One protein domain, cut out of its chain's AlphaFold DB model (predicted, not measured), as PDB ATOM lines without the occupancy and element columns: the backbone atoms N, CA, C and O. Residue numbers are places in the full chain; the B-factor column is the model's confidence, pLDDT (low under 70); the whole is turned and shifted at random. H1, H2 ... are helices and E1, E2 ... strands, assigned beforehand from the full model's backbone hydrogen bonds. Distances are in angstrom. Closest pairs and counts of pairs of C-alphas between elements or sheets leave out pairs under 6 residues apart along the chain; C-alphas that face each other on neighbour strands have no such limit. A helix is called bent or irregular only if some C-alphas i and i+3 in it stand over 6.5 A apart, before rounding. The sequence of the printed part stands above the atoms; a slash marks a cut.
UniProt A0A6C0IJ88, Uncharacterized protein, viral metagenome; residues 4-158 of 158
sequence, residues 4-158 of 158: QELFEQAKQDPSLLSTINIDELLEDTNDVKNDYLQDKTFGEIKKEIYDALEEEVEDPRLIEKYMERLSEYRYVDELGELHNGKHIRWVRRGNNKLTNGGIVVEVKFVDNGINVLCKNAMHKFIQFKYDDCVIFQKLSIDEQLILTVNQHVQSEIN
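Overview. This is residues 4 to 158 of the 158 residues of an uncharacterized protein of viral metagenome (UniProt A0A6C0IJ88). A strongly twisted six-stranded sheet makes one end of an elongated domain, and a loose cluster of helices, with H1, H3 and H4 round the start of H7, makes the other. The helical hairpin H5 and H6 lies between these ends to one side, H5 packing on the sheet near its edge strand E1. The printed part has 155 residues, with named elements in the order H1 H2 H3 H4 H5 H6 E1 E2 E3 E4 E5 E6 H7; the class is mixed, helices and strands. The antiparallel sheet has the order E1 E6 E2 E3 E4 E5. The whole is compact, with a radius of gyration of the C-alphas of 16.9 A and spans of 50 by 33 by 28 A.

Along the chain. The strands are E1, residues 73 to 75; E2, 87 to 92, 16.4 A; E3, 102 to 110, 20.8 A; E4, 113 to 119, 20.0 A; E5, 125 to 129; and E6, 133 to 138, 15.9 A. E3 bends by 63 degrees at residue 105. The helices are H1, residues 4 to 12, from C-alpha 4 at (33.080, -26.099, 34.931); H2, 16 to 19; H3, 22 to 29; H4, 32 to 37; H5, 42 to 54, 18.3 A; H6, 60 to 69, 14.3 A; and H7, 141 to 157, 24.9 A, ending at C-alpha 157 at (55.531, -29.488, 18.452). H4 is irregular, C-alphas 33 and 36 being 8.0 A apart.

Arrangement. E2 to E5 form a meander, each strand the antiparallel neighbour of the one before. Pairs within hydrogen-bond range include N 88 and O 102, 2.9 A, for E2 and E3; N 108 and O 115, 2.8 A, for E3 and E4; N 118 and O 126, 2.8 A, for E4 and E5; N 136 and O 89, 2.8 A, for E6 and E2; and N 74 and O 137, 2.9 A, for E1 and E6. H5 is on the sheet, over E1, at a height of 7.8 A, and with it makes two layers, a helix on one face of a sheet. H5 and H6 touch, closest at the C-alphas of Leu 53 and Ile 63, 6.4 A, at a steep tilt of 42 degrees, opposite ways. H7 is the hub. It touches H3, closest at the C-alphas of Ile 22 and Val 149, 7.1 A, with residues 142 to 149 alone. It touches H4, closest at the C-alphas of Leu 37 and Leu 147, 7.1 A, with residues 143 to 147 alone. H7 only just touches H1 and H5, with 3 pairs of C-alphas within 8 A each. H2 only just touches H1, only at the corner, and is apart from H7. Every O i to N i+4 pair is within hydrogen-bond range in H1, H3, H5, H6 and H7; H4 has 0 of 2, with 1 of 3 O i to N i+3 pairs, and H2 is too short for an i+4 pair.

Size, cuts and confidence. The C-alphas of Ser 15 and Asp 111, the two farthest apart, are 53.1 A apart. The printed part has no cut. The link from E1 to E2, 11 residues, is long. Mean pLDDT of the printed part is 86.2; residues 4 to 33 and 157 to 158 are under 70.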
ATOM      1  N   GLN A   4      32.433 -25.914  33.631       51.44
ATOM      2  CA  GLN A   4      33.080 -26.099  34.931       51.44
ATOM      3  C   GLN A   4      33.167 -27.579  35.312       51.44
ATOM      4  O   GLN A   4      34.210 -28.045  35.767       51.44
ATOM      5  N   GLU A   5      32.089 -28.329  35.087       63.47
ATOM      6  CA  GLU A   5      32.042 -29.767  35.352       63.47
ATOM      7  C   GLU A   5      32.953 -30.536  34.382       63.47
ATOM      8  O   GLU A   5      33.677 -31.444  34.794       63.47
ATOM      9  N   LEU A   6      32.992 -30.107  33.117       63.25
ATOM     10  CA  LEU A   6      33.874 -30.659  32.088       63.25
ATOM     11  C   LEU A   6      35.359 -30.451  32.432       63.25
ATOM     12  O   LEU A   6      36.165 -31.371  32.295       63.25
ATOM     13  N   PHE A   7      35.719 -29.258  32.912       58.75
ATOM     14  CA  PHE A   7      37.096 -28.935  33.277       58.75
ATOM     15  C   PHE A   7      37.577 -29.731  34.493       58.75
ATOM     16  O   PHE A   7      38.675 -30.281  34.471       58.75
ATOM     17  N   GLU A   8      36.752 -29.858  35.535       64.31
ATOM     18  CA  GLU A   8      37.098 -30.668  36.713       64.31
ATOM     19  C   GLU A   8      37.268 -32.155  36.367       64.31
ATOM     20  O   GLU A   8      38.149 -32.821  36.913       64.31
ATOM     21  N   GLN A   9      36.489 -32.670  35.413       63.47
ATOM     22  CA  GLN A   9      36.647 -34.033  34.900       63.47
ATOM     23  C   GLN A   9      37.934 -34.194  34.081       63.47
ATOM     24  O   GLN A   9      38.681 -35.145  34.306       63.47
ATOM     25  N   ALA A  10      38.253 -33.240  33.203       61.78
ATOM     26  CA  ALA A  10      39.498 -33.239  32.429       61.78
ATOM     27  C   ALA A  10      40.752 -33.115  33.315       61.78
ATOM     28  O   ALA A  10      41.805 -33.669  33.008       61.78
ATOM     29  N   LYS A  11      40.634 -32.434  34.461       55.53
ATOM     30  CA  LYS A  11      41.692 -32.350  35.477       55.53
ATOM     31  C   LYS A  11      41.992 -33.706  36.128       55.53
ATOM     32  O   LYS A  11      43.122 -33.939  36.552       55.53
ATOM     33  N   GLN A  12      40.985 -34.576  36.236       68.12
ATOM     34  CA  GLN A  12      41.112 -35.929  36.789       68.12
ATOM     35  C   GLN A  12      41.542 -36.956  35.734       68.12
ATOM     36  O   GLN A  12      42.263 -37.894  36.071       68.12
ATOM     37  N   ASP A  13      41.135 -36.768  34.478       64.44
ATOM     38  CA  ASP A  13      41.516 -37.615  33.349       64.44
ATOM     39  C   ASP A  13      41.923 -36.765  32.125       64.44
ATOM     40  O   ASP A  13      41.066 -36.326  31.350       64.44
ATOM     41  N   PRO A  14      43.239 -36.568  31.907       60.31
ATOM     42  CA  PRO A  14      43.765 -35.796  30.783       60.31
ATOM     43  C   PRO A  14      43.404 -36.366  29.406       60.31
ATOM     44  O   PRO A  14      43.451 -35.635  28.422       60.31
ATOM     45  N   SER A  15      43.039 -37.652  29.303       63.28
ATOM     46  CA  SER A  15      42.654 -38.253  28.021       63.28
ATOM     47  C   SER A  15      41.326 -37.700  27.495       63.28
ATOM     48  O   SER A  15      41.119 -37.661  26.282       63.28
ATOM     49  N   LEU A  16      40.474 -37.166  28.375       61.94
ATOM     50  CA  LEU A  16      39.216 -36.518  27.998       61.94
ATOM     51  C   LEU A  16      39.433 -35.208  27.228       61.94
ATOM     52  O   LEU A  16      38.562 -34.827  26.448       61.94
ATOM     53  N   LEU A  17      40.600 -34.565  27.368       56.84
ATOM     54  CA  LEU A  17      40.979 -33.392  26.568       56.84
ATOM     55  C   LEU A  17      41.104 -33.726  25.076       56.84
ATOM     56  O   LEU A  17      40.770 -32.891  24.250       56.84
ATOM     57  N   SER A  18      41.496 -34.958  24.726       56.97
ATOM     58  CA  SER A  18      41.625 -35.392  23.324       56.97
ATOM     59  C   SER A  18      40.282 -35.602  22.612       56.97
ATOM     60  O   SER A  18      40.201 -35.544  21.389       56.97
ATOM     61  N   THR A  19      39.213 -35.845  23.376       57.91
ATOM     62  CA  THR A  19      37.829 -35.919  22.873       57.91
ATOM     63  C   THR A  19      37.138 -34.564  22.806       57.91
ATOM     64  O   THR A  19      36.065 -34.449  22.212       57.91
ATOM     65  N   ILE A  20      37.718 -33.550  23.443       60.41
ATOM     66  CA  ILE A  20      37.226 -32.185  23.390       60.41
ATOM     67  C   ILE A  20      37.761 -31.572  22.094       60.41
ATOM     68  O   ILE A  20      38.935 -31.722  21.772       60.41
ATOM     69  N   ASN A  21      36.894 -30.915  21.323       61.72
ATOM     70  CA  ASN A  21      37.311 -30.191  20.128       61.72
ATOM     71  C   ASN A  21      38.073 -28.934  20.571       61.72
ATOM     72  O   ASN A  21      37.485 -27.879  20.801       61.72
ATOM     73  N   ILE A  22      39.375 -29.100  20.803       58.31
ATOM     74  CA  ILE A  22      40.273 -28.066  21.321       58.31
ATOM     75  C   ILE A  22      40.237 -26.826  20.418       58.31
ATOM     76  O   ILE A  22      40.228 -25.709  20.928       58.31
ATOM     77  N   ASP A  23      40.112 -27.023  19.104       54.06
ATOM     78  CA  ASP A  23      40.022 -25.948  18.112       54.06
ATOM     79  C   ASP A  23      38.759 -25.085  18.293       54.06
ATOM     80  O   ASP A  23      38.824 -23.862  18.211       54.06
ATOM     81  N   GLU A  24      37.620 -25.700  18.624       59.59
ATOM     82  CA  GLU A  24      36.345 -24.998  18.854       59.59
ATOM     83  C   GLU A  24      36.374 -24.197  20.168       59.59
ATOM     84  O   GLU A  24      35.862 -23.083  20.239       59.59
ATOM     85  N   LEU A  25      37.064 -24.707  21.196       59.22
ATOM     86  CA  LEU A  25      37.305 -23.958  22.435       59.22
ATOM     87  C   LEU A  25      38.274 -22.793  22.237       59.22
ATOM     88  O   LEU A  25      38.082 -21.744  22.850       59.22
ATOM     89  N   LEU A  26      39.315 -22.968  21.421       56.28
ATOM     90  CA  LEU A  26      40.269 -21.912  21.081       56.28
ATOM     91  C   LEU A  26      39.585 -20.764  20.337       56.28
ATOM     92  O   LEU A  26      39.838 -19.602  20.650       56.28
ATOM     93  N   GLU A  27      38.691 -21.068  19.394       60.78
ATOM     94  CA  GLU A  27      37.888 -20.054  18.702       60.78
ATOM     95  C   GLU A  27      36.958 -19.297  19.662       60.78
ATOM     96  O   GLU A  27      36.875 -18.071  19.584       60.78
ATOM     97  N   ASP A  28      36.335 -19.990  20.621       56.47
ATOM     98  CA  ASP A  28      35.441 -19.378  21.614       56.47
ATOM     99  C   ASP A  28      36.179 -18.581  22.713       56.47
ATOM    100  O   ASP A  28      35.591 -17.693  23.339       56.47
ATOM    101  N   THR A  29      37.460 -18.873  22.977       51.41
ATOM    102  CA  THR A  29      38.254 -18.237  24.051       51.41
ATOM    103  C   THR A  29      39.227 -17.149  23.583       51.41
ATOM    104  O   THR A  29      39.649 -16.334  24.416       51.41
ATOM    105  N   ASN A  30      39.518 -17.067  22.277       50.53
ATOM    106  CA  ASN A  30      40.339 -16.033  21.618       50.53
ATOM    107  C   ASN A  30      39.634 -14.664  21.491       50.53
ATOM    108  O   ASN A  30      39.723 -13.967  20.479       50.53
ATOM    109  N   ASP A  31      38.930 -14.246  22.538       56.78
ATOM    110  CA  ASP A  31      38.462 -12.871  22.683       56.78
ATOM    111  C   ASP A  31      39.669 -11.974  23.037       56.78
ATOM    112  O   ASP A  31      40.468 -12.347  23.897       56.78
ATOM    113  N   VAL A  32      39.747 -10.748  22.488       57.34
ATOM    114  CA  VAL A  32      40.801  -9.715  22.748       57.34
ATOM    115  C   VAL A  32      41.111  -9.513  24.246       57.34
ATOM    116  O   VAL A  32      42.153  -9.003  24.647       57.34
ATOM    117  N   LYS A  33      40.184  -9.915  25.120       63.38
ATOM    118  CA  LYS A  33      40.332  -9.875  26.576       63.38
ATOM    119  C   LYS A  33      41.421 -10.793  27.130       63.38
ATOM    120  O   LYS A  33      41.840 -10.537  28.250       63.38
ATOM    121  N   ASN A  34      41.834 -11.846  26.425       75.56
ATOM    122  CA  ASN A  34      42.779 -12.843  26.943       75.56
ATOM    123  C   ASN A  34      44.123 -12.850  26.201       75.56
ATOM    124  O   ASN A  34      44.915 -13.766  26.408       75.56
ATOM    125  N   ASP A  35      44.411 -11.831  25.385       82.12
ATOM    126  CA  ASP A  35      45.631 -11.758  24.570       82.12
ATOM    127  C   ASP A  35      46.920 -11.888  25.407       82.12
ATOM    128  O   ASP A  35      47.908 -12.455  24.951       82.12
ATOM    129  N   TYR A  36      46.893 -11.480  26.681       85.56
ATOM    130  CA  TYR A  36      48.010 -11.656  27.624       85.56
ATOM    131  C   TYR A  36      48.322 -13.119  27.992       85.56
ATOM    132  O   TYR A  36      49.288 -13.367  28.718       85.56
ATOM    133  N   LEU A  37      47.505 -14.085  27.559       88.56
ATOM    134  CA  LEU A  37      47.748 -15.528  27.690       88.56
ATOM    135  C   LEU A  37      48.115 -16.193  26.364       88.56
ATOM    136  O   LEU A  37      48.358 -17.401  26.368       88.56
ATOM    137  N   GLN A  38      48.146 -15.454  25.251       81.56
ATOM    138  CA  GLN A  38      48.551 -16.023  23.968       81.56
ATOM    139  C   GLN A  38      49.948 -16.621  24.087       81.56
ATOM    140  O   GLN A  38      50.848 -16.023  24.674       81.56
ATOM    141  N   ASP A  39      50.077 -17.849  23.592       81.00
ATOM    142  CA  ASP A  39      51.297 -18.654  23.612       81.00
ATOM    143  C   ASP A  39      51.895 -18.943  25.001       81.00
ATOM    144  O   ASP A  39      52.933 -19.596  25.085       81.00
ATOM    145  N   LYS A  40      51.232 -18.543  26.098       89.06
ATOM    146  CA  LYS A  40      51.706 -18.804  27.461       89.06
ATOM    147  C   LYS A  40      51.270 -20.173  27.960       89.06
ATOM    148  O   LYS A  40      50.114 -20.576  27.842       89.06
ATOM    149  N   THR A  41      52.180 -20.848  28.638       91.62
ATOM    150  CA  THR A  41      51.953 -22.074  29.400       91.62
ATOM    151  C   THR A  41      51.948 -21.805  30.899       91.62
ATOM    152  O   THR A  41      52.411 -20.771  31.386       91.62
ATOM    153  N   PHE A  42      51.515 -22.792  31.686       91.94
ATOM    154  CA  PHE A  42      51.675 -22.737  33.142       91.94
ATOM    155  C   PHE A  42      53.137 -22.591  33.587       91.94
ATOM    156  O   PHE A  42      53.392 -22.053  34.665       91.94
ATOM    157  N   GLY A  43      54.096 -23.086  32.796       94.12
ATOM    158  CA  GLY A  43      55.523 -22.915  33.068       94.12
ATOM    159  C   GLY A  43      55.949 -21.453  32.960       94.12
ATOM    160  O   GLY A  43      56.611 -20.938  33.859       94.12
ATOM    161  N   GLU A  44      55.503 -20.771  31.907       95.44
ATOM    162  CA  GLU A  44      55.788 -19.353  31.672       95.44
ATOM    163  C   GLU A  44      55.101 -18.458  32.700       95.44
ATOM    164  O   GLU A  44      55.768 -17.626  33.303       95.44
ATOM    165  N   ILE A  45      53.827 -18.709  33.023       96.88
ATOM    166  CA  ILE A  45      53.121 -17.968  34.082       96.88
ATOM    167  C   ILE A  45      53.852 -18.082  35.427       96.88
ATOM    168  O   ILE A  45      54.004 -17.095  36.146       96.88
ATOM    169  N   LYS A  46      54.336 -19.279  35.782       97.06
ATOM    170  CA  LYS A  46      55.122 -19.467  37.011       97.06
ATOM    171  C   LYS A  46      56.434 -18.693  36.965       97.06
ATOM    172  O   LYS A  46      56.817 -18.116  37.978       97.06
ATOM    173  N   LYS A  47      57.114 -18.690  35.821       97.38
ATOM    174  CA  LYS A  47      58.359 -17.946  35.646       97.38
ATOM    175  C   LYS A  47      58.129 -16.440  35.794       97.38
ATOM    176  O   LYS A  47      58.820 -15.817  36.582       97.38
ATOM    177  N   GLU A  48      57.101 -15.891  35.152       97.50
ATOM    178  CA  GLU A  48      56.743 -14.469  35.266       97.50
ATOM    179  C   GLU A  48      56.459 -14.051  36.714       97.50
ATOM    180  O   GLU A  48      56.911 -13.000  37.162       97.50
ATOM    181  N   ILE A  49      55.747 -14.884  37.482       98.19
ATOM    182  CA  ILE A  49      55.510 -14.614  38.908       98.19
ATOM    183  C   ILE A  49      56.817 -14.650  39.700       98.19
ATOM    184  O   ILE A  49      57.001 -13.820  40.588       98.19
ATOM    185  N   TYR A  50      57.692 -15.617  39.420       98.25
ATOM    186  CA  TYR A  50      58.978 -15.731  40.101       98.25
ATOM    187  C   TYR A  50      59.846 -14.500  39.840       98.25
ATOM    188  O   TYR A  50      60.287 -13.875  40.801       98.25
ATOM    189  N   ASP A  51      60.002 -14.122  38.572       98.00
ATOM    190  CA  ASP A  51      60.807 -12.978  38.144       98.00
ATOM    191  C   ASP A  51      60.274 -11.683  38.800       98.00
ATOM    192  O   ASP A  51      61.024 -10.945  39.437       98.00
ATOM    193  N   ALA A  52      58.951 -11.471  38.791       97.25
ATOM    194  CA  ALA A  52      58.322 -10.314  39.438       97.25
ATOM    195  C   ALA A  52      58.454 -10.304  40.978       97.25
ATOM    196  O   ALA A  52      58.431  -9.243  41.605       97.25
ATOM    197  N   LEU A  53      58.548 -11.473  41.622       97.44
ATOM    198  CA  LEU A  53      58.783 -11.572  43.064       97.44
ATOM    199  C   LEU A  53      60.254 -11.362  43.425       97.44
ATOM    200  O   LEU A  53      60.516 -10.766  44.466       97.44
ATOM    201  N   GLU A  54      61.186 -11.852  42.610       96.75
ATOM    202  CA  GLU A  54      62.628 -11.719  42.837       96.75
ATOM    203  C   GLU A  54      63.063 -10.247  42.851       96.75
ATOM    204  O   GLU A  54      63.904  -9.861  43.661       96.75
ATOM    205  N   GLU A  55      62.421  -9.400  42.043       94.00
ATOM    206  CA  GLU A  55      62.660  -7.951  42.041       94.00
ATOM    207  C   GLU A  55      62.191  -7.241  43.326       94.00
ATOM    208  O   GLU A  55      62.740  -6.202  43.697       94.00
ATOM    209  N   GLU A  56      61.189  -7.784  44.025       93.62
ATOM    210  CA  GLU A  56      60.498  -7.099  45.128       93.62
ATOM    211  C   GLU A  56      60.669  -7.760  46.503       93.62
ATOM    212  O   GLU A  56      60.270  -7.184  47.518       93.62
ATOM    213  N   VAL A  57      61.189  -8.987  46.563       95.19
ATOM    214  CA  VAL A  57      61.286  -9.792  47.786       95.19
ATOM    215  C   VAL A  57      62.703 -10.324  47.944       95.19
ATOM    216  O   VAL A  57      63.136 -11.215  47.230       95.19
ATOM    217  N   GLU A  58      63.408  -9.837  48.962       93.44
ATOM    218  CA  GLU A  58      64.825 -10.173  49.167       93.44
ATOM    219  C   GLU A  58      65.080 -11.594  49.702       93.44
ATOM    220  O   GLU A  58      66.159 -12.139  49.494       93.44
ATOM    221  N   ASP A  59      64.133 -12.185  50.446       94.94
ATOM    222  CA  ASP A  59      64.310 -13.507  51.070       94.94
ATOM    223  C   ASP A  59      63.801 -14.627  50.142       94.94
ATOM    224  O   ASP A  59      62.581 -14.770  49.985       94.94
ATOM    225  N   PRO A  60      64.683 -15.495  49.606       94.62
ATOM    226  CA  PRO A  60      64.285 -16.589  48.718       94.62
ATOM    227  C   PRO A  60      63.273 -17.555  49.346       94.62
ATOM    228  O   PRO A  60      62.414 -18.100  48.657       94.62
ATOM    229  N   ARG A  61      63.302 -17.730  50.676       95.81
ATOM    230  CA  ARG A  61      62.351 -18.603  51.388       95.81
ATOM    231  C   ARG A  61      60.938 -18.025  51.380       95.81
ATOM    232  O   ARG A  61      59.954 -18.765  51.420       95.81
ATOM    233  N   LEU A  62      60.821 -16.695  51.369       96.56
ATOM    234  CA  LEU A  62      59.532 -16.025  51.212       96.56
ATOM    235  C   LEU A  62      59.031 -16.136  49.776       96.56
ATOM    236  O   LEU A  62      57.833 -16.356  49.603       96.56
ATOM    237  N   ILE A  63      59.922 -16.047  48.783       97.31
ATOM    238  CA  ILE A  63      59.571 -16.247  47.370       97.31
ATOM    239  C   ILE A  63      58.954 -17.634  47.172       97.31
ATOM    240  O   ILE A  63      57.830 -17.717  46.686       97.31
ATOM    241  N   GLU A  64      59.606 -18.709  47.629       96.81
ATOM    242  CA  GLU A  64      59.070 -20.081  47.530       96.81
ATOM    243  C   GLU A  64      57.661 -20.190  48.136       96.81
ATOM    244  O   GLU A  64      56.719 -20.676  47.507       96.81
ATOM    245  N   LYS A  65      57.472 -19.628  49.335       97.56
ATOM    246  CA  LYS A  65      56.164 -19.591  50.002       97.56
ATOM    247  C   LYS A  65      55.125 -18.772  49.233       97.56
ATOM    248  O   LYS A  65      53.927 -19.061  49.294       97.56
ATOM    249  N   TYR A  66      55.525 -17.687  48.579       98.25
ATOM    250  CA  TYR A  66      54.617 -16.857  47.789       98.25
ATOM    251  C   TYR A  66      54.245 -17.528  46.473       98.25
ATOM    252  O   TYR A  66      53.066 -17.487  46.124       98.25
ATOM    253  N   MET A  67      55.175 -18.230  45.831       98.06
ATOM    254  CA  MET A  67      54.918 -19.061  44.655       98.06
ATOM    255  C   MET A  67      53.824 -20.100  44.928       98.06
ATOM    256  O   MET A  67      52.860 -20.192  44.171       98.06
ATOM    257  N   GLU A  68      53.883 -20.808  46.061       97.25
ATOM    258  CA  GLU A  68      52.820 -21.745  46.463       97.25
ATOM    259  C   GLU A  68      51.454 -21.055  46.605       97.25
ATOM    260  O   GLU A  68      50.418 -21.570  46.180       97.25
ATOM    261  N   ARG A  69      51.447 -19.852  47.192       97.75
ATOM    262  CA  ARG A  69      50.236 -19.053  47.430       97.75
ATOM    263  C   ARG A  69      49.672 -18.399  46.169       97.75
ATOM    264  O   ARG A  69      48.540 -17.901  46.237       97.75
ATOM    265  N   LEU A  70      50.451 -18.348  45.094       98.12
ATOM    266  CA  LEU A  70      50.138 -17.718  43.813       98.12
ATOM    267  C   LEU A  70      50.013 -18.744  42.674       98.12
ATOM    268  O   LEU A  70      49.931 -18.358  41.518       98.12
ATOM    269  N   SER A  71      49.920 -20.038  42.990       95.75
ATOM    270  CA  SER A  71      49.832 -21.130  42.007       95.75
ATOM    271  C   SER A  71      48.647 -21.040  41.033       95.75
ATOM    272  O   SER A  71      48.730 -21.565  39.930       95.75
ATOM    273  N   GLU A  72      47.564 -20.364  41.428       95.56
ATOM    274  CA  GLU A  72      46.372 -20.102  40.599       95.56
ATOM    275  C   GLU A  72      46.296 -18.648  40.099       95.56
ATOM    276  O   GLU A  72      45.221 -18.148  39.759       95.56
ATOM    277  N   TYR A  73      47.401 -17.914  40.156       98.25
ATOM    278  CA  TYR A  73      47.476 -16.512  39.765       98.25
ATOM    279  C   TYR A  73      48.359 -16.370  38.530       98.25
ATOM    280  O   TYR A  73      49.072 -17.293  38.148       98.25
ATOM    281  N   ARG A  74      48.308 -15.186  37.931       97.69
ATOM    282  CA  ARG A  74      49.296 -14.680  36.983       97.69
ATOM    283  C   ARG A  74      49.816 -13.332  37.450       97.69
ATOM    284  O   ARG A  74      49.126 -12.635  38.202       97.69
ATOM    285  N   TYR A  75      51.002 -12.966  36.992       97.88
ATOM    286  CA  TYR A  75      51.476 -11.592  37.074       97.88
ATOM    287  C   TYR A  75      50.620 -10.690  36.159       97.88
ATOM    288  O   TYR A  75      50.068 -11.147  35.153       97.88
ATOM    289  N   VAL A  76      50.413  -9.445  36.583       96.88
ATOM    290  CA  VAL A  76      49.752  -8.393  35.802       96.88
ATOM    291  C   VAL A  76      50.839  -7.407  35.406       96.88
ATOM    292  O   VAL A  76      51.269  -6.623  36.252       96.88
ATOM    293  N   ASP A  77      51.285  -7.484  34.154       93.44
ATOM    294  CA  ASP A  77      52.379  -6.643  33.664       93.44
ATOM    295  C   ASP A  77      51.857  -5.254  33.289       93.44
ATOM    296  O   ASP A  77      52.281  -4.221  33.819       93.44
ATOM    297  N   GLU A  78      50.807  -5.231  32.469       91.75
ATOM    298  CA  GLU A  78      50.165  -4.000  32.034       91.75
ATOM    299  C   GLU A  78      48.821  -3.756  32.726       91.75
ATOM    300  O   GLU A  78      48.020  -4.662  32.967       91.75
ATOM    301  N   LEU A  79      48.507  -2.475  32.967       90.56
ATOM    302  CA  LEU A  79      47.231  -2.070  33.566       90.56
ATOM    303  C   LEU A  79      46.023  -2.580  32.766       90.56
ATOM    304  O   LEU A  79      44.989  -2.891  33.358       90.56
ATOM    305  N   GLY A  80      46.147  -2.648  31.436       89.06
ATOM    306  CA  GLY A  80      45.087  -3.111  30.536       89.06
ATOM    307  C   GLY A  80      44.660  -4.556  30.793       89.06
ATOM    308  O   GLY A  80      43.517  -4.909  30.518       89.06
ATOM    309  N   GLU A  81      45.531  -5.364  31.395       90.94
ATOM    310  CA  GLU A  81      45.243  -6.750  31.743       90.94
ATOM    311  C   GLU A  81      44.501  -6.883  33.081       90.94
ATOM    312  O   GLU A  81      44.033  -7.967  33.432       90.94
ATOM    313  N   LEU A  82      44.422  -5.820  33.887       93.88
ATOM    314  CA  LEU A  82      43.825  -5.881  35.217       93.88
ATOM    315  C   LEU A  82      42.294  -5.893  35.130       93.88
ATOM    316  O   LEU A  82      41.646  -4.867  34.932       93.88
ATOM    317  N   HIS A  83      41.688  -7.051  35.384       92.44
ATOM    318  CA  HIS A  83      40.236  -7.197  35.296       92.44
ATOM    319  C   HIS A  83      39.481  -6.925  36.606       92.44
ATOM    320  O   HIS A  83      39.807  -7.464  37.667       92.44
ATOM    321  N   ASN A  84      38.399  -6.144  36.514       94.00
ATOM    322  CA  ASN A  84      37.437  -5.963  37.604       94.00
ATOM    323  C   ASN A  84      36.723  -7.285  37.938       94.00
ATOM    324  O   ASN A  84      36.533  -8.149  37.086       94.00
ATOM    325  N   GLY A  85      36.302  -7.446  39.192       94.06
ATOM    326  CA  GLY A  85      35.597  -8.639  39.668       94.06
ATOM    327  C   GLY A  85      36.501  -9.841  39.962       94.06
ATOM    328  O   GLY A  85      36.042 -10.792  40.593       94.06
ATOM    329  N   LYS A  86      37.788  -9.795  39.598       95.62
ATOM    330  CA  LYS A  86      38.755 -10.848  39.930       95.62
ATOM    331  C   LYS A  86      39.484 -10.554  41.237       95.62
ATOM    332  O   LYS A  86      39.701  -9.403  41.626       95.62
ATOM    333  N   HIS A  87      39.851 -11.624  41.937       98.25
ATOM    334  CA  HIS A  87      40.666 -11.521  43.140       98.25
ATOM    335  C   HIS A  87      42.115 -11.223  42.760       98.25
ATOM    336  O   HIS A  87      42.690 -11.915  41.922       98.25
ATOM    337  N   ILE A  88      42.716 -10.236  43.416       98.50
ATOM    338  CA  ILE A  88      44.131  -9.916  43.271       98.50
ATOM    339  C   ILE A  88      44.849 -10.028  44.604       98.50
ATOM    340  O   ILE A  88      44.271  -9.793  45.667       98.50
ATOM    341  N   ARG A  89      46.133 -10.351  44.540       98.38
ATOM    342  CA  ARG A  89      47.102 -10.146  45.614       98.38
ATOM    343  C   ARG A  89      48.185  -9.224  45.099       98.38
ATOM    344  O   ARG A  89      48.393  -9.124  43.900       98.38
ATOM    345  N   TRP A  90      48.863  -8.541  46.000       98.19
ATOM    346  CA  TRP A  90      49.949  -7.652  45.614       98.19
ATOM    347  C   TRP A  90      51.026  -7.604  46.684       98.19
ATOM    348  O   TRP A  90      50.745  -7.840  47.869       98.19
ATOM    349  N   VAL A  91      52.240  -7.286  46.252       97.88
ATOM    350  CA  VAL A  91      53.368  -6.906  47.102       97.88
ATOM    351  C   VAL A  91      53.562  -5.408  46.924       97.88
ATOM    352  O   VAL A  91      53.637  -4.915  45.802       97.88
ATOM    353  N   ARG A  92      53.585  -4.662  48.032       96.31
ATOM    354  CA  ARG A  92      53.930  -3.237  47.983       96.31
ATOM    355  C   ARG A  92      55.447  -3.118  47.890       96.31
ATOM    356  O   ARG A  92      56.128  -3.727  48.721       96.31
ATOM    357  N   ARG A  93      55.937  -2.312  46.947       94.06
ATOM    358  CA  ARG A  93      57.373  -2.115  46.729       94.06
ATOM    359  C   ARG A  93      58.059  -1.681  48.027       94.06
ATOM    360  O   ARG A  93      57.570  -0.785  48.725       94.06
ATOM    361  N   GLY A  94      59.130  -2.381  48.404       92.12
ATOM    362  CA  GLY A  94      59.876  -2.165  49.654       92.12
ATOM    363  C   GLY A  94      59.238  -2.715  50.946       92.12
ATOM    364  O   GLY A  94      59.678  -2.351  52.036       92.12
ATOM    365  N   ASN A  95      58.191  -3.552  50.877       91.31
ATOM    366  CA  ASN A  95      57.561  -4.170  52.061       91.31
ATOM    367  C   ASN A  95      57.786  -5.693  52.165       91.31
ATOM    368  O   ASN A  95      57.459  -6.275  53.197       91.31
ATOM    369  N   ASN A  96      58.285  -6.355  51.113       92.31
ATOM    370  CA  ASN A  96      58.521  -7.810  51.017       92.31
ATOM    371  C   ASN A  96      57.303  -8.700  51.378       92.31
ATOM    372  O   ASN A  96      57.420  -9.918  51.553       92.31
ATOM    373  N   LYS A  97      56.107  -8.113  51.537       96.44
ATOM    374  CA  LYS A  97      54.923  -8.769  52.102       96.44
ATOM    375  C   LYS A  97      53.831  -8.943  51.060       96.44
ATOM    376  O   LYS A  97      53.181  -7.977  50.660       96.44
ATOM    377  N   LEU A  98      53.536 -10.202  50.743       97.75
ATOM    378  CA  LEU A  98      52.365 -10.561  49.954       97.75
ATOM    379  C   LEU A  98      51.087 -10.365  50.775       97.75
ATOM    380  O   LEU A  98      50.886 -10.987  51.828       97.75
ATOM    381  N   THR A  99      50.199  -9.511  50.278       96.88
ATOM    382  CA  THR A  99      48.901  -9.256  50.904       96.88
ATOM    383  C   THR A  99      47.966 -10.464  50.807       96.88
ATOM    384  O   THR A  99      48.139 -11.372  49.996       96.88
ATOM    385  N   ASN A 100      46.929 -10.487  51.652       95.75
ATOM    386  CA  ASN A 100      45.863 -11.485  51.510       95.75
ATOM    387  C   ASN A 100      44.989 -11.225  50.278       95.75
ATOM    388  O   ASN A 100      44.391 -12.172  49.767       95.75
ATOM    389  N   GLY A 101      44.989  -9.981  49.791       96.38
ATOM    390  CA  GLY A 101      44.312  -9.580  48.574       96.38
ATOM    391  C   GLY A 101      42.909  -9.016  48.774       96.38
ATOM    392  O   GLY A 101      42.465  -8.724  49.892       96.38
ATOM    393  N   GLY A 102      42.221  -8.853  47.651       97.88
ATOM    394  CA  GLY A 102      40.837  -8.408  47.562       97.88
ATOM    395  C   GLY A 102      40.310  -8.529  46.137       97.88
ATOM    396  O   GLY A 102      41.071  -8.738  45.198       97.88
ATOM    397  N   ILE A 103      38.996  -8.410  45.977       98.19
ATOM    398  CA  ILE A 103      38.349  -8.389  44.663       98.19
ATOM    399  C   ILE A 103      38.453  -6.974  44.101       98.19
ATOM    400  O   ILE A 103      38.076  -6.027  44.794       98.19
ATOM    401  N   VAL A 104      38.957  -6.827  42.875       97.81
ATOM    402  CA  VAL A 104      39.022  -5.534  42.181       97.81
ATOM    403  C   VAL A 104      37.604  -5.034  41.925       97.81
ATOM    404  O   VAL A 104      36.768  -5.745  41.375       97.81
ATOM    405  N   VAL A 105      37.329  -3.810  42.354       97.06
ATOM    406  CA  VAL A 105      36.040  -3.139  42.170       97.06
ATOM    407  C   VAL A 105      36.126  -2.187  40.987       97.06
ATOM    408  O   VAL A 105      35.239  -2.185  40.141       97.06
ATOM    409  N   GLU A 106      37.185  -1.380  40.946       95.62
ATOM    410  CA  GLU A 106      37.372  -0.335  39.946       95.62
ATOM    411  C   GLU A 106      38.841   0.106  39.898       95.62
ATOM    412  O   GLU A 106      39.526   0.129  40.927       95.62
ATOM    413  N   VAL A 107      39.289   0.528  38.717       95.38
ATOM    414  CA  VAL A 107      40.535   1.269  38.505       95.38
ATOM    415  C   VAL A 107      40.196   2.741  38.280       95.38
ATOM    416  O   VAL A 107      39.422   3.078  37.386       95.38
ATOM    417  N   LYS A 108      40.772   3.625  39.096       93.88
ATOM    418  CA  LYS A 108      40.514   5.068  39.089       93.88
ATOM    419  C   LYS A 108      41.725   5.834  38.589       93.88
ATOM    420  O   LYS A 108      42.790   5.777  39.201       93.88
ATOM    421  N   PHE A 109      41.519   6.622  37.546       94.25
ATOM    422  CA  PHE A 109      42.491   7.589  37.052       94.25
ATOM    423  C   PHE A 109      42.277   8.908  37.796       94.25
ATOM    424  O   PHE A 109      41.223   9.529  37.671       94.25
ATOM    425  N   VAL A 110      43.241   9.301  38.626       92.50
ATOM    426  CA  VAL A 110      43.200  10.555  39.391       92.50
ATOM    427  C   VAL A 110      44.462  11.371  39.125       92.50
ATOM    428  O   VAL A 110      45.451  10.844  38.623       92.50
ATOM    429  N   ASP A 111      44.472  12.643  39.525       92.12
ATOM    430  CA  ASP A 111      45.594  13.564  39.269       92.12
ATOM    431  C   ASP A 111      46.955  13.056  39.789       92.12
ATOM    432  O   ASP A 111      48.006  13.431  39.282       92.12
ATOM    433  N   ASN A 112      46.945  12.189  40.806       89.31
ATOM    434  CA  ASN A 112      48.139  11.623  41.441       89.31
ATOM    435  C   ASN A 112      48.457  10.182  40.977       89.31
ATOM    436  O   ASN A 112      49.089   9.420  41.718       89.31
ATOM    437  N   GLY A 113      47.964   9.801  39.796       92.75
ATOM    438  CA  GLY A 113      48.210   8.511  39.153       92.75
ATOM    439  C   GLY A 113      47.009   7.567  39.171       92.75
ATOM    440  O   GLY A 113      45.857   7.966  39.362       92.75
ATOM    441  N   ILE A 114      47.286   6.285  38.962       96.56
ATOM    442  CA  ILE A 114      46.267   5.239  38.868       96.56
ATOM    443  C   ILE A 114      46.082   4.585  40.236       96.56
ATOM    444  O   ILE A 114      47.040   4.144  40.869       96.56
ATOM    445  N   ASN A 115      44.838   4.500  40.695       96.75
ATOM    446  CA  ASN A 115      44.476   3.837  41.941       96.75
ATOM    447  C   ASN A 115      43.598   2.618  41.681       96.75
ATOM    448  O   ASN A 115      42.584   2.713  40.994       96.75
ATOM    449  N   VAL A 116      43.925   1.504  42.322       97.69
ATOM    450  CA  VAL A 116      43.109   0.290  42.306       97.69
ATOM    451  C   VAL A 116      42.268   0.254  43.577       97.69
ATOM    452  O   VAL A 116      42.795   0.338  44.689       97.69
ATOM    453  N   LEU A 117      40.949   0.151  43.420       97.81
ATOM    454  CA  LEU A 117      40.001  -0.041  44.513       97.81
ATOM    455  C   LEU A 117      39.638  -1.521  44.615       97.81
ATOM    456  O   LEU A 117      39.117  -2.109  43.670       97.81
ATOM    457  N   CYS A 118      39.836  -2.109  45.792       97.25
ATOM    458  CA  CYS A 118      39.498  -3.500  46.071       97.25
ATOM    459  C   CYS A 118      38.570  -3.633  47.276       97.25
ATOM    460  O   CYS A 118      38.634  -2.845  48.220       97.25
ATOM    461  N   LYS A 119      37.767  -4.699  47.295       97.38
ATOM    462  CA  LYS A 119      37.003  -5.142  48.465       97.38
ATOM    463  C   LYS A 119      37.632  -6.409  49.033       97.38
ATOM    464  O   LYS A 119      37.737  -7.420  48.342       97.38
ATOM    465  N   ASN A 120      38.062  -6.367  50.289       94.56
ATOM    466  CA  ASN A 120      38.663  -7.530  50.941       94.56
ATOM    467  C   ASN A 120      37.602  -8.497  51.507       94.56
ATOM    468  O   ASN A 120      36.404  -8.202  51.529       94.56
ATOM    469  N   ALA A 121      38.056  -9.640  52.031       91.44
ATOM    470  CA  ALA A 121      37.190 -10.653  52.646       91.44
ATOM    471  C   ALA A 121      36.419 -10.156  53.888       91.44
ATOM    472  O   ALA A 121      35.388 -10.716  54.234       91.44
ATOM    473  N   MET A 122      36.877  -9.077  54.536       94.06
ATOM    474  CA  MET A 122      36.178  -8.419  55.651       94.06
ATOM    475  C   MET A 122      35.198  -7.330  55.179       94.06
ATOM    476  O   MET A 122      34.796  -6.478  55.971       94.06
ATOM    477  N   HIS A 123      34.868  -7.301  53.885       92.75
ATOM    478  CA  HIS A 123      34.023  -6.296  53.237       92.75
ATOM    479  C   HIS A 123      34.503  -4.844  53.377       92.75
ATOM    480  O   HIS A 123      33.726  -3.915  53.161       92.75
ATOM    481  N   LYS A 124      35.786  -4.634  53.686       96.06
ATOM    482  CA  LYS A 124      36.403  -3.308  53.709       96.06
ATOM    483  C   LYS A 124      36.950  -2.964  52.334       96.06
ATOM    484  O   LYS A 124      37.541  -3.814  51.663       96.06
ATOM    485  N   PHE A 125      36.784  -1.704  51.959       96.50
ATOM    486  CA  PHE A 125      37.416  -1.148  50.776       96.50
ATOM    487  C   PHE A 125      38.860  -0.761  51.087       96.50
ATOM    488  O   PHE A 125      39.147  -0.163  52.124       96.50
ATOM    489  N   ILE A 126      39.762  -1.134  50.189       96.12
ATOM    490  CA  ILE A 126      41.182  -0.798  50.223       96.12
ATOM    491  C   ILE A 126      41.497  -0.128  48.894       96.12
ATOM    492  O   ILE A 126      41.111  -0.637  47.847       96.12
ATOM    493  N   GLN A 127      42.201   0.995  48.951       95.69
ATOM    494  CA  GLN A 127      42.695   1.687  47.770       95.69
ATOM    495  C   GLN A 127      44.214   1.784  47.851       95.69
ATOM    496  O   GLN A 127      44.758   2.117  48.906       95.69
ATOM    497  N   PHE A 128      44.888   1.493  46.747       95.94
ATOM    498  CA  PHE A 128      46.334   1.631  46.627       95.94
ATOM    499  C   PHE A 128      46.707   2.125  45.226       95.94
ATOM    500  O   PHE A 128      45.945   1.934  44.278       95.94
ATOM    501  N   LYS A 129      47.867   2.775  45.113       96.69
ATOM    502  CA  LYS A 129      48.418   3.209  43.827       96.69
ATOM    503  C   LYS A 129      48.939   2.002  43.060       96.69
ATOM    504  O   LYS A 129      49.649   1.196  43.655       96.69
ATOM    505  N   TYR A 130      48.599   1.901  41.777       96.50
ATOM    506  CA  TYR A 130      49.055   0.814  40.907       96.50
ATOM    507  C   TYR A 130      50.589   0.737  40.889       96.50
ATOM    508  O   TYR A 130      51.146  -0.293  41.247       96.50
ATOM    509  N   ASP A 131      51.255   1.868  40.636       94.44
ATOM    510  CA  ASP A 131      52.716   1.950  40.479       94.44
ATOM    511  C   ASP A 131      53.512   1.557  41.744       94.44
ATOM    512  O   ASP A 131      54.667   1.136  41.661       94.44
ATOM    513  N   ASP A 132      52.891   1.646  42.927       96.06
ATOM    514  CA  ASP A 132      53.511   1.297  44.213       96.06
ATOM    515  C   ASP A 132      53.535  -0.225  44.472       96.06
ATOM    516  O   ASP A 132      53.999  -0.663  45.535       96.06
ATOM    517  N   CYS A 133      52.975  -1.036  43.572       97.06
ATOM    518  CA  CYS A 133      52.699  -2.445  43.817       97.06
ATOM    519  C   CYS A 133      53.020  -3.327  42.607       97.06
ATOM    520  O   CYS A 133      52.711  -2.981  41.474       97.06
ATOM    521  N   VAL A 134      53.513  -4.533  42.885       97.69
ATOM    522  CA  VAL A 134      53.482  -5.660  41.945       97.69
ATOM    523  C   VAL A 134      52.213  -6.461  42.212       97.69
ATOM    524  O   VAL A 134      51.936  -6.826  43.361       97.69
ATOM    525  N   ILE A 135      51.407  -6.686  41.172       98.38
ATOM    526  CA  ILE A 135      50.053  -7.237  41.277       98.38
ATOM    527  C   ILE A 135      49.987  -8.616  40.623       98.38
ATOM    528  O   ILE A 135      50.487  -8.841  39.527       98.38
ATOM    529  N   PHE A 136      49.297  -9.529  41.300       98.56
ATOM    530  CA  PHE A 136      48.997 -10.867  40.823       98.56
ATOM    531  C   PHE A 136      47.484 -11.057  40.793       98.56
ATOM    532  O   PHE A 136      46.813 -10.874  41.816       98.56
ATOM    533  N   GLN A 137      46.931 -11.450  39.651       98.25
ATOM    534  CA  GLN A 137      45.496 -11.653  39.472       98.25
ATOM    535  C   GLN A 137      45.160 -13.135  39.348       98.25
ATOM    536  O   GLN A 137      45.847 -13.882  38.659       98.25
ATOM    537  N   LYS A 138      44.110 -13.570  40.053       97.62
ATOM    538  CA  LYS A 138      43.665 -14.963  40.031       97.62
ATOM    539  C   LYS A 138      43.134 -15.319  38.643       97.62
ATOM    540  O   LYS A 138      42.270 -14.606  38.130       97.62
ATOM    541  N   LEU A 139      43.609 -16.435  38.100       95.38
ATOM    542  CA  LEU A 139      43.127 -17.003  36.848       95.38
ATOM    543  C   LEU A 139      41.717 -17.576  37.046       95.38
ATOM    544  O   LEU A 139      41.450 -18.329  37.988       95.38
ATOM    545  N   SER A 140      40.817 -17.210  36.148       90.94
ATOM    546  CA  SER A 140      39.509 -17.830  35.954       90.94
ATOM    547  C   SER A 140      39.646 -19.224  35.343       90.94
ATOM    548  O   SER A 140      40.726 -19.624  34.912       90.94
ATOM    549  N   ILE A 141      38.544 -19.971  35.330       85.69
ATOM    550  CA  ILE A 141      38.504 -21.320  34.751       85.69
ATOM    551  C   ILE A 141      38.839 -21.258  33.257       85.69
ATOM    552  O   ILE A 141      39.694 -22.010  32.803       85.69
ATOM    553  N   ASP A 142      38.259 -20.302  32.532       81.81
ATOM    554  CA  ASP A 142      38.488 -20.132  31.093       81.81
ATOM    555  C   ASP A 142      39.965 -19.819  30.791       81.81
ATOM    556  O   ASP A 142      40.566 -20.405  29.897       81.81
ATOM    557  N   GLU A 143      40.604 -18.972  31.603       88.88
ATOM    558  CA  GLU A 143      42.040 -18.689  31.479       88.88
ATOM    559  C   GLU A 143      42.916 -19.913  31.783       88.88
ATOM    560  O   GLU A 143      43.929 -20.130  31.126       88.88
ATOM    561  N   GLN A 144      42.543 -20.737  32.768       88.88
ATOM    562  CA  GLN A 144      43.253 -21.990  33.048       88.88
ATOM    563  C   GLN A 144      43.084 -23.010  31.914       88.88
ATOM    564  O   GLN A 144      44.001 -23.795  31.654       88.88
ATOM    565  N   LEU A 145      41.939 -22.998  31.232       83.62
ATOM    566  CA  LEU A 145      41.690 -23.833  30.063       83.62
ATOM    567  C   LEU A 145      42.571 -23.404  28.888       83.62
ATOM    568  O   LEU A 145      43.251 -24.261  28.330       83.62
ATOM    569  N   ILE A 146      42.659 -22.100  28.595       85.31
ATOM    570  CA  ILE A 146      43.583 -21.557  27.580       85.31
ATOM    571  C   ILE A 146      45.017 -22.041  27.843       85.31
ATOM    572  O   ILE A 146      45.655 -22.612  26.962       85.31
ATOM    573  N   LEU A 147      45.509 -21.910  29.080       88.50
ATOM    574  CA  LEU A 147      46.864 -22.351  29.443       88.50
ATOM    575  C   LEU A 147      47.066 -23.869  29.295       88.50
ATOM    576  O   LEU A 147      48.152 -24.318  28.924       88.50
ATOM    577  N   THR A 148      46.032 -24.665  29.588       84.69
ATOM    578  CA  THR A 148      46.056 -26.125  29.396       84.69
ATOM    579  C   THR A 148      46.184 -26.477  27.920       84.69
ATOM    580  O   THR A 148      46.992 -27.334  27.559       84.69
ATOM    581  N   VAL A 149      45.420 -25.794  27.069       81.62
ATOM    582  CA  VAL A 149      45.464 -25.989  25.622       81.62
ATOM    583  C   VAL A 149      46.827 -25.587  25.064       81.62
ATOM    584  O   VAL A 149      47.453 -26.399  24.387       81.62
ATOM    585  N   ASN A 150      47.340 -24.405  25.415       84.44
ATOM    586  CA  ASN A 150      48.663 -23.949  24.980       84.44
ATOM    587  C   ASN A 150      49.760 -24.960  25.341       84.44
ATOM    588  O   ASN A 150      50.626 -25.271  24.524       84.44
ATOM    589  N   GLN A 151      49.701 -25.526  26.550       84.44
ATOM    590  CA  GLN A 151      50.649 -26.550  26.984       84.44
ATOM    591  C   GLN A 151      50.544 -27.836  26.151       84.44
ATOM    592  O   GLN A 151      51.570 -28.448  25.848       84.44
ATOM    593  N   HIS A 152      49.332 -28.255  25.782       80.56
ATOM    594  CA  HIS A 152      49.135 -29.422  24.925       80.56
ATOM    595  C   HIS A 152      49.701 -29.181  23.521       80.56
ATOM    596  O   HIS A 152      50.525 -29.972  23.063       80.56
ATOM    597  N   VAL A 153      49.374 -28.044  22.901       77.75
ATOM    598  CA  VAL A 153      49.883 -27.661  21.573       77.75
ATOM    599  C   VAL A 153      51.414 -27.609  21.558       77.75
ATOM    600  O   VAL A 153      52.049 -28.188  20.678       77.75
ATOM    601  N   GLN A 154      52.044 -26.996  22.567       80.00
ATOM    602  CA  GLN A 154      53.508 -26.964  22.658       80.00
ATOM    603  C   GLN A 154      54.138 -28.354  22.853       80.00
ATOM    604  O   GLN A 154      55.280 -28.568  22.442       80.00
ATOM    605  N   SER A 155      53.430 -29.302  23.471       77.19
ATOM    606  CA  SER A 155      53.931 -30.670  23.651       77.19
ATOM    607  C   SER A 155      53.912 -31.505  22.370       77.19
ATOM    608  O   SER A 155      54.712 -32.424  22.259       77.19
ATOM    609  N   GLU A 156      53.046 -31.184  21.404       70.38
ATOM    610  CA  GLU A 156      52.987 -31.873  20.104       70.38
ATOM    611  C   GLU A 156      54.022 -31.352  19.097       70.38
ATOM    612  O   GLU A 156      54.370 -32.043  18.140       70.38
ATOM    613  N   ILE A 157      54.520 -30.130  19.308       64.69
ATOM    614  CA  ILE A 157      55.531 -29.488  18.452       64.69
ATOM    615  C   ILE A 157      56.962 -29.947  18.815       64.69
ATOM    616  O   ILE A 157      57.867 -29.815  17.987       64.69
ATOM    617  N   ASN A 158      57.173 -30.494  20.018       50.34
ATOM    618  CA  ASN A 158      58.473 -30.961  20.529       50.34
ATOM    619  C   ASN A 158      58.639 -32.483  20.437       50.34
ATOM    620  O   ASN A 158      59.774 -32.923  20.136       50.34
TER     621      ASN A 158